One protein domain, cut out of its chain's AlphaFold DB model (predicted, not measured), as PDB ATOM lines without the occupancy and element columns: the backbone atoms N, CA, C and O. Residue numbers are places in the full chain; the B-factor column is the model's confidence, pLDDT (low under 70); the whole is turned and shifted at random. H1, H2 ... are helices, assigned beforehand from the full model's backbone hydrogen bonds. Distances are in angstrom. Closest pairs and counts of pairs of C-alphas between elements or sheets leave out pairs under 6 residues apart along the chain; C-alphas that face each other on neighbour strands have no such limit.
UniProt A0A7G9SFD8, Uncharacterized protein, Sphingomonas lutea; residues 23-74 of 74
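AT A GLANCE: This is residues 23 to 74 of the 74 residues of an uncharacterized protein of Sphingomonas lutea (UniProt A0A7G9SFD8). A short helix, H1, folds back beside the beginning of one very long helix, H2, in a lopsided helical hairpin, and residues 47 to 74 stick out as a long free arm. The printed part has 52 residues with two named helices, H1 then H2, and no named strand; its class is all helix. It is an extended rod, with a radius of gyration of the C-alphas of 19.6 A and spans of 63 by 13 by 5 A.

IN THESE COORDINATES: Find C-alpha 23 at (229.922, 148.685, 307.854); from there H1, residues 23 to 29, runs 10.0 A. Then look at C-alpha 33 at (243.078, 149.044, 302.905), where H2, residues 33 to 73, begins; it runs 60.2 A to C-alpha 73 at (185.903, 130.620, 299.276).

HOW THE PARTS SIT: H1 and H2 touch, and H2 does so with residues 35 to 43 alone. Look at the C-alphas of Gly 27 and Arg 36, the closest of the two helices, 4.2 A apart. The helices form a hairpin and run opposite ways at a shallow tilt of 32 degrees, only just short of steep. In H1 and H2 every O i to N i+4 pair is within hydrogen-bond range.

THE WHOLE: The two C-alphas farthest apart are those of Thr 31 and Ser 74, 63.6 A. The printed part has no cut, and the link from H1 to H2 is tight. Mean pLDDT of the printed part is 92.7; residues 72 to 74 are under 70.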
ATOM      1  N   ALA A  23     228.656 149.294 308.257       98.19
ATOM      2  CA  ALA A  23     229.922 148.685 307.854       98.19
ATOM      3  C   ALA A  23     230.532 149.368 306.616       98.19
ATOM      4  O   ALA A  23     231.746 149.552 306.561       98.19
ATOM      5  N   ARG A  24     229.709 149.789 305.642       98.19
ATOM      6  CA  ARG A  24     230.180 150.571 304.484       98.19
ATOM      7  C   ARG A  24     230.747 151.925 304.906       98.19
ATOM      8  O   ARG A  24     231.871 152.233 304.531       98.19
ATOM      9  N   ALA A  25     230.029 152.670 305.746       98.31
ATOM     10  CA  ALA A  25     230.488 153.968 306.242       98.31
ATOM     11  C   ALA A  25     231.814 153.864 307.020       98.31
ATOM     12  O   ALA A  25     232.709 154.688 306.844       98.31
ATOM     13  N   GLU A  26     231.981 152.822 307.840       97.62
ATOM     14  CA  GLU A  26     233.240 152.548 308.547       97.62
ATOM     15  C   GLU A  26     234.397 152.241 307.576       97.62
ATOM     16  O   GLU A  26     235.522 152.699 307.784       97.62
ATOM     17  N   GLY A  27     234.124 151.498 306.497       97.94
ATOM     18  CA  GLY A  27     235.105 151.193 305.451       97.94
ATOM     19  C   GLY A  27     235.488 152.399 304.588       97.94
ATOM     20  O   GLY A  27     236.624 152.480 304.128       97.94
ATOM     21  N   GLU A  28     234.574 153.347 304.392       97.50
ATOM     22  CA  GLU A  28     234.834 154.606 303.681       97.50
ATOM     23  C   GLU A  28     235.624 155.605 304.539       97.50
ATOM     24  O   GLU A  28     236.444 156.356 304.017       97.50
ATOM     25  N   ALA A  29     235.415 155.598 305.859       98.00
ATOM     26  CA  ALA A  29     236.084 156.512 306.785       98.00
ATOM     27  C   ALA A  29     237.554 156.149 307.068       98.00
ATOM     28  O   ALA A  29     238.315 156.986 307.555       98.00
ATOM     29  N   THR A  30     237.966 154.904 306.811       96.00
ATOM     30  CA  THR A  30     239.336 154.445 307.076       96.00
ATOM     31  C   THR A  30     240.261 154.637 305.873       96.00
ATOM     32  O   THR A  30     239.884 154.421 304.725       96.00
ATOM     33  N   THR A  31     241.524 154.978 306.132       97.56
ATOM     34  CA  THR A  31     242.586 155.028 305.110       97.56
ATOM     35  C   THR A  31     243.327 153.696 304.960       97.56
ATOM     36  O   THR A  31     244.149 153.533 304.059       97.56
ATOM     37  N   LEU A  32     243.046 152.724 305.834       98.25
ATOM     38  CA  LEU A  32     243.718 151.430 305.860       98.25
ATOM     39  C   LEU A  32     242.986 150.419 304.970       98.25
ATOM     40  O   LEU A  32     241.872 149.997 305.273       98.25
ATOM     41  N   ILE A  33     243.654 149.965 303.904       97.81
ATOM     42  CA  ILE A  33     243.078 149.044 302.905       97.81
ATOM     43  C   ILE A  33     242.541 147.758 303.552       97.81
ATOM     44  O   ILE A  33     241.402 147.378 303.311       97.81
ATOM     45  N   HIS A  34     243.317 147.130 304.435       97.56
ATOM     46  CA  HIS A  34     242.918 145.883 305.098       97.56
ATOM     47  C   HIS A  34     241.693 146.053 306.016       97.56
ATOM     48  O   HIS A  34     240.920 145.111 306.213       97.56
ATOM     49  N   VAL A  35     241.492 147.251 306.579       97.94
ATOM     50  CA  VAL A  35     240.290 147.572 307.361       97.94
ATOM     51  C   VAL A  35     239.102 147.742 306.422       97.94
ATOM     52  O   VAL A  35     238.065 147.127 306.657       97.94
ATOM     53  N   ARG A  36     239.271 148.478 305.316       98.38
ATOM     54  CA  ARG A  36     238.236 148.641 304.287       98.38
ATOM     55  C   ARG A  36     237.755 147.295 303.740       98.38
ATOM     56  O   ARG A  36     236.560 147.031 303.767       98.38
ATOM     57  N   GLU A  37     238.664 146.396 303.368       98.38
ATOM     58  CA  GLU A  37     238.323 145.048 302.880       98.38
ATOM     59  C   GLU A  37     237.564 144.211 303.924       98.38
ATOM     60  O   GLU A  37     236.667 143.420 303.609       98.38
ATOM     61  N   ARG A  38     237.909 144.350 305.210       98.31
ATOM     62  CA  ARG A  38     237.161 143.703 306.296       98.31
ATOM     63  C   ARG A  38     235.751 144.287 306.417       98.31
ATOM     64  O   ARG A  38     234.801 143.518 306.583       98.31
ATOM     65  N   CYS A  39     235.615 145.605 306.334       98.50
ATOM     66  CA  CYS A  39     234.336 146.308 306.368       98.50
ATOM     67  C   CYS A  39     233.443 145.921 305.179       98.50
ATOM     68  O   CYS A  39     232.275 145.596 305.384       98.50
ATOM     69  N   GLU A  40     233.995 145.835 303.968       98.38
ATOM     70  CA  GLU A  40     233.294 145.372 302.763       98.38
ATOM     71  C   GLU A  40     232.759 143.944 302.925       98.38
ATOM     72  O   GLU A  40     231.578 143.686 302.674       98.38
ATOM     73  N   ARG A  41     233.583 143.016 303.434       98.62
ATOM     74  CA  ARG A  41     233.134 141.645 303.739       98.62
ATOM     75  C   ARG A  41     232.032 141.618 304.795       98.62
ATOM     76  O   ARG A  41     231.086 140.840 304.671       98.62
ATOM     77  N   SER A  42     232.124 142.466 305.818       98.38
ATOM     78  CA  SER A  42     231.068 142.579 306.826       98.38
ATOM     79  C   SER A  42     229.773 143.114 306.217       98.38
ATOM     80  O   SER A  42     228.715 142.531 306.448       98.38
ATOM     81  N   ALA A  43     229.847 144.164 305.396       98.56
ATOM     82  CA  ALA A  43     228.698 144.724 304.697       98.56
ATOM     83  C   ALA A  43     228.023 143.685 303.790       98.56
ATOM     84  O   ALA A  43     226.797 143.572 303.807       98.56
ATOM     85  N   ALA A  44     228.804 142.888 303.057       98.62
ATOM     86  CA  ALA A  44     228.291 141.807 302.219       98.62
ATOM     87  C   ALA A  44     227.561 140.727 303.038       98.62
ATOM     88  O   ALA A  44     226.473 140.294 302.658       98.62
ATOM     89  N   ALA A  45     228.109 140.329 304.191       98.69
ATOM     90  CA  ALA A  45     227.463 139.361 305.077       98.69
ATOM     91  C   ALA A  45     226.123 139.883 305.624       98.69
ATOM     92  O   ALA A  45     225.123 139.162 305.616       98.69
ATOM     93  N   TRP A  46     226.074 141.150 306.048       98.19
ATOM     94  CA  TRP A  46     224.828 141.782 306.488       98.19
ATOM     95  C   TRP A  46     223.810 141.905 305.353       98.19
ATOM     96  O   TRP A  46     222.631 141.620 305.559       98.19
ATOM     97  N   GLN A  47     224.258 142.248 304.144       98.50
ATOM     98  CA  GLN A  47     223.388 142.328 302.974       98.50
ATOM     99  C   GLN A  47     222.763 140.967 302.633       98.50
ATOM    100  O   GLN A  47     221.561 140.886 302.402       98.50
ATOM    101  N   ALA A  48     223.534 139.878 302.697       98.56
ATOM    102  CA  ALA A  48     223.007 138.534 302.458       98.56
ATOM    103  C   ALA A  48     221.906 138.139 303.467       98.56
ATOM    104  O   ALA A  48     220.925 137.476 303.108       98.56
ATOM    105  N   LEU A  49     222.040 138.565 304.729       97.62
ATOM    106  CA  LEU A  49     221.009 138.375 305.754       97.62
ATOM    107  C   LEU A  49     219.772 139.241 305.492       97.62
ATOM    108  O   LEU A  49     218.654 138.736 305.614       97.62
ATOM    109  N   ALA A  50     219.958 140.497 305.082       97.75
ATOM    110  CA  ALA A  50     218.869 141.379 304.666       97.75
ATOM    111  C   ALA A  50     218.063 140.754 303.518       97.75
ATOM    112  O   ALA A  50     216.840 140.644 303.599       97.75
ATOM    113  N   ASP A  51     218.738 140.227 302.498       97.50
ATOM    114  CA  ASP A  51     218.073 139.594 301.360       97.50
ATOM    115  C   ASP A  51     217.271 138.354 301.787       97.50
ATOM    116  O   ASP A  51     216.165 138.112 301.293       97.50
ATOM    117  N   LYS A  52     217.793 137.568 302.740       96.50
ATOM    118  CA  LYS A  52     217.064 136.433 303.325       96.50
ATOM    119  C   LYS A  52     215.832 136.895 304.110       96.50
ATOM    120  O   LYS A  52     214.770 136.289 303.957       96.50
ATOM    121  N   ALA A  53     215.957 137.950 304.917       95.19
ATOM    122  CA  ALA A  53     214.846 138.520 305.678       95.19
ATOM    123  C   ALA A  53     213.738 139.026 304.744       95.19
ATOM    124  O   ALA A  53     212.591 138.603 304.882       95.19
ATOM    125  N   LYS A  54     214.106 139.798 303.713       95.19
ATOM    126  CA  LYS A  54     213.187 140.298 302.681       95.19
ATOM    127  C   LYS A  54     212.427 139.167 301.987       95.19
ATOM    128  O   LYS A  54     211.213 139.242 301.811       95.19
ATOM    129  N   ARG A  55     213.125 138.089 301.605       95.06
ATOM    130  CA  ARG A  55     212.478 136.909 301.004       95.06
ATOM    131  C   ARG A  55     211.486 136.255 301.962       95.06
ATOM    132  O   ARG A  55     210.395 135.896 301.538       95.06
ATOM    133  N   SER A  56     211.852 136.110 303.232       92.38
ATOM    134  CA  SER A  56     210.983 135.503 304.242       92.38
ATOM    135  C   SER A  56     209.730 136.337 304.512       92.38
ATOM    136  O   SER A  56     208.652 135.767 304.638       92.38
ATOM    137  N   GLU A  57     209.848 137.662 304.583       91.81
ATOM    138  CA  GLU A  57     208.701 138.564 304.745       91.81
ATOM    139  C   GLU A  57     207.746 138.477 303.559       91.81
ATOM    140  O   GLU A  57     206.546 138.304 303.758       91.81
ATOM    141  N   ARG A  58     208.282 138.486 302.334       91.62
ATOM    142  CA  ARG A  58     207.480 138.306 301.122       91.62
ATOM    143  C   ARG A  58     206.692 136.995 301.145       91.62
ATOM    144  O   ARG A  58     205.489 137.020 300.923       91.62
ATOM    145  N   LEU A  59     207.344 135.876 301.465       92.38
ATOM    146  CA  LEU A  59     206.676 134.570 301.532       92.38
ATOM    147  C   LEU A  59     205.558 134.546 302.585       92.38
ATOM    148  O   LEU A  59     204.491 134.006 302.319       92.38
ATOM    149  N   ARG A  60     205.758 135.175 303.753       88.38
ATOM    150  CA  ARG A  60     204.699 135.279 304.773       88.38
ATOM    151  C   ARG A  60     203.490 136.068 304.274       88.38
ATOM    152  O   ARG A  60     202.364 135.681 304.568       88.38
ATOM    153  N   LEU A  61     203.715 137.163 303.547       90.50
ATOM    154  CA  LEU A  61     202.634 137.961 302.962       90.50
ATOM    155  C   LEU A  61     201.881 137.167 301.886       90.50
ATOM    156  O   LEU A  61     200.654 137.133 301.910       90.50
ATOM    157  N   GLU A  62     202.607 136.475 301.003       92.00
ATOM    158  CA  GLU A  62     202.027 135.602 299.973       92.00
ATOM    159  C   GLU A  62     201.191 134.463 300.602       92.00
ATOM    160  O   GLU A  62     200.082 134.176 300.155       92.00
ATOM    161  N   GLU A  63     201.674 133.830 301.676       90.69
ATOM    162  CA  GLU A  63     200.924 132.797 302.407       90.69
ATOM    163  C   GLU A  63     199.685 133.349 303.120       90.69
ATOM    164  O   GLU A  63     198.639 132.694 303.127       90.69
ATOM    165  N   ALA A  64     199.782 134.537 303.725       90.06
ATOM    166  CA  ALA A  64     198.650 135.187 304.376       90.06
ATOM    167  C   ALA A  64     197.539 135.517 303.368       90.06
ATOM    168  O   ALA A  64     196.368 135.276 303.658       90.06
ATOM    169  N   GLN A  65     197.909 135.984 302.170       90.12
ATOM    170  CA  GLN A  65     196.974 136.222 301.066       90.12
ATOM    171  C   GLN A  65     196.285 134.930 300.624       90.12
ATOM    172  O   GLN A  65     195.061 134.867 300.633       90.12
ATOM    173  N   ARG A  66     197.050 133.860 300.359       90.25
ATOM    174  CA  ARG A  66     196.484 132.556 299.964       90.25
ATOM    175  C   ARG A  66     195.496 132.000 300.987       90.25
ATOM    176  O   ARG A  66     194.471 131.441 300.614       90.25
ATOM    177  N   LYS A  67     195.799 132.129 302.283       86.62
ATOM    178  CA  LYS A  67     194.896 131.682 303.356       86.62
ATOM    179  C   LYS A  67     193.636 132.538 303.441       86.62
ATOM    180  O   LYS A  67     192.565 131.983 303.655       86.62
ATOM    181  N   ALA A  68     193.757 133.856 303.278       88.62
ATOM    182  CA  ALA A  68     192.605 134.749 303.244       88.62
ATOM    183  C   ALA A  68     191.690 134.426 302.051       88.62
ATOM    184  O   ALA A  68     190.486 134.301 302.230       88.62
ATOM    185  N   GLU A  69     192.259 134.202 300.866       83.06
ATOM    186  CA  GLU A  69     191.519 133.781 299.671       83.06
ATOM    187  C   GLU A  69     190.824 132.428 299.880       83.06
ATOM    188  O   GLU A  69     189.632 132.304 299.620       83.06
ATOM    189  N   ALA A  70     191.526 131.428 300.425       83.25
ATOM    190  CA  ALA A  70     190.943 130.114 300.704       83.25
ATOM    191  C   ALA A  70     189.834 130.158 301.771       83.25
ATOM    192  O   ALA A  70     188.857 129.422 301.668       83.25
ATOM    193  N   GLY A  71     189.967 131.022 302.782       77.44
ATOM    194  CA  GLY A  71     188.961 131.214 303.829       77.44
ATOM    195  C   GLY A  71     187.747 132.046 303.405       77.44
ATOM    196  O   GLY A  71     186.733 131.994 304.086       77.44
ATOM    197  N   LEU A  72     187.833 132.805 302.306       66.44
ATOM    198  CA  LEU A  72     186.696 133.518 301.702       66.44
ATOM    199  C   LEU A  72     185.897 132.644 300.724       66.44
ATOM    200  O   LEU A  72     184.767 132.984 300.382       66.44
ATOM    201  N   VAL A  73     186.505 131.560 300.235       58.22
ATOM    202  CA  VAL A  73     185.903 130.620 299.276       58.22
ATOM    203  C   VAL A  73     185.307 129.383 299.974       58.22
ATOM    204  O   VAL A  73     184.548 128.644 299.346       58.22
ATOM    205  N   SER A  74     185.617 129.163 301.259       51.53
ATOM    206  CA  SER A  74     185.019 128.117 302.110       51.53
ATOM    207  C   SER A  74     183.853 128.636 302.940       51.53
ATOM    208  O   SER A  74     183.054 127.759 303.341       51.53
TER     209      SER A  74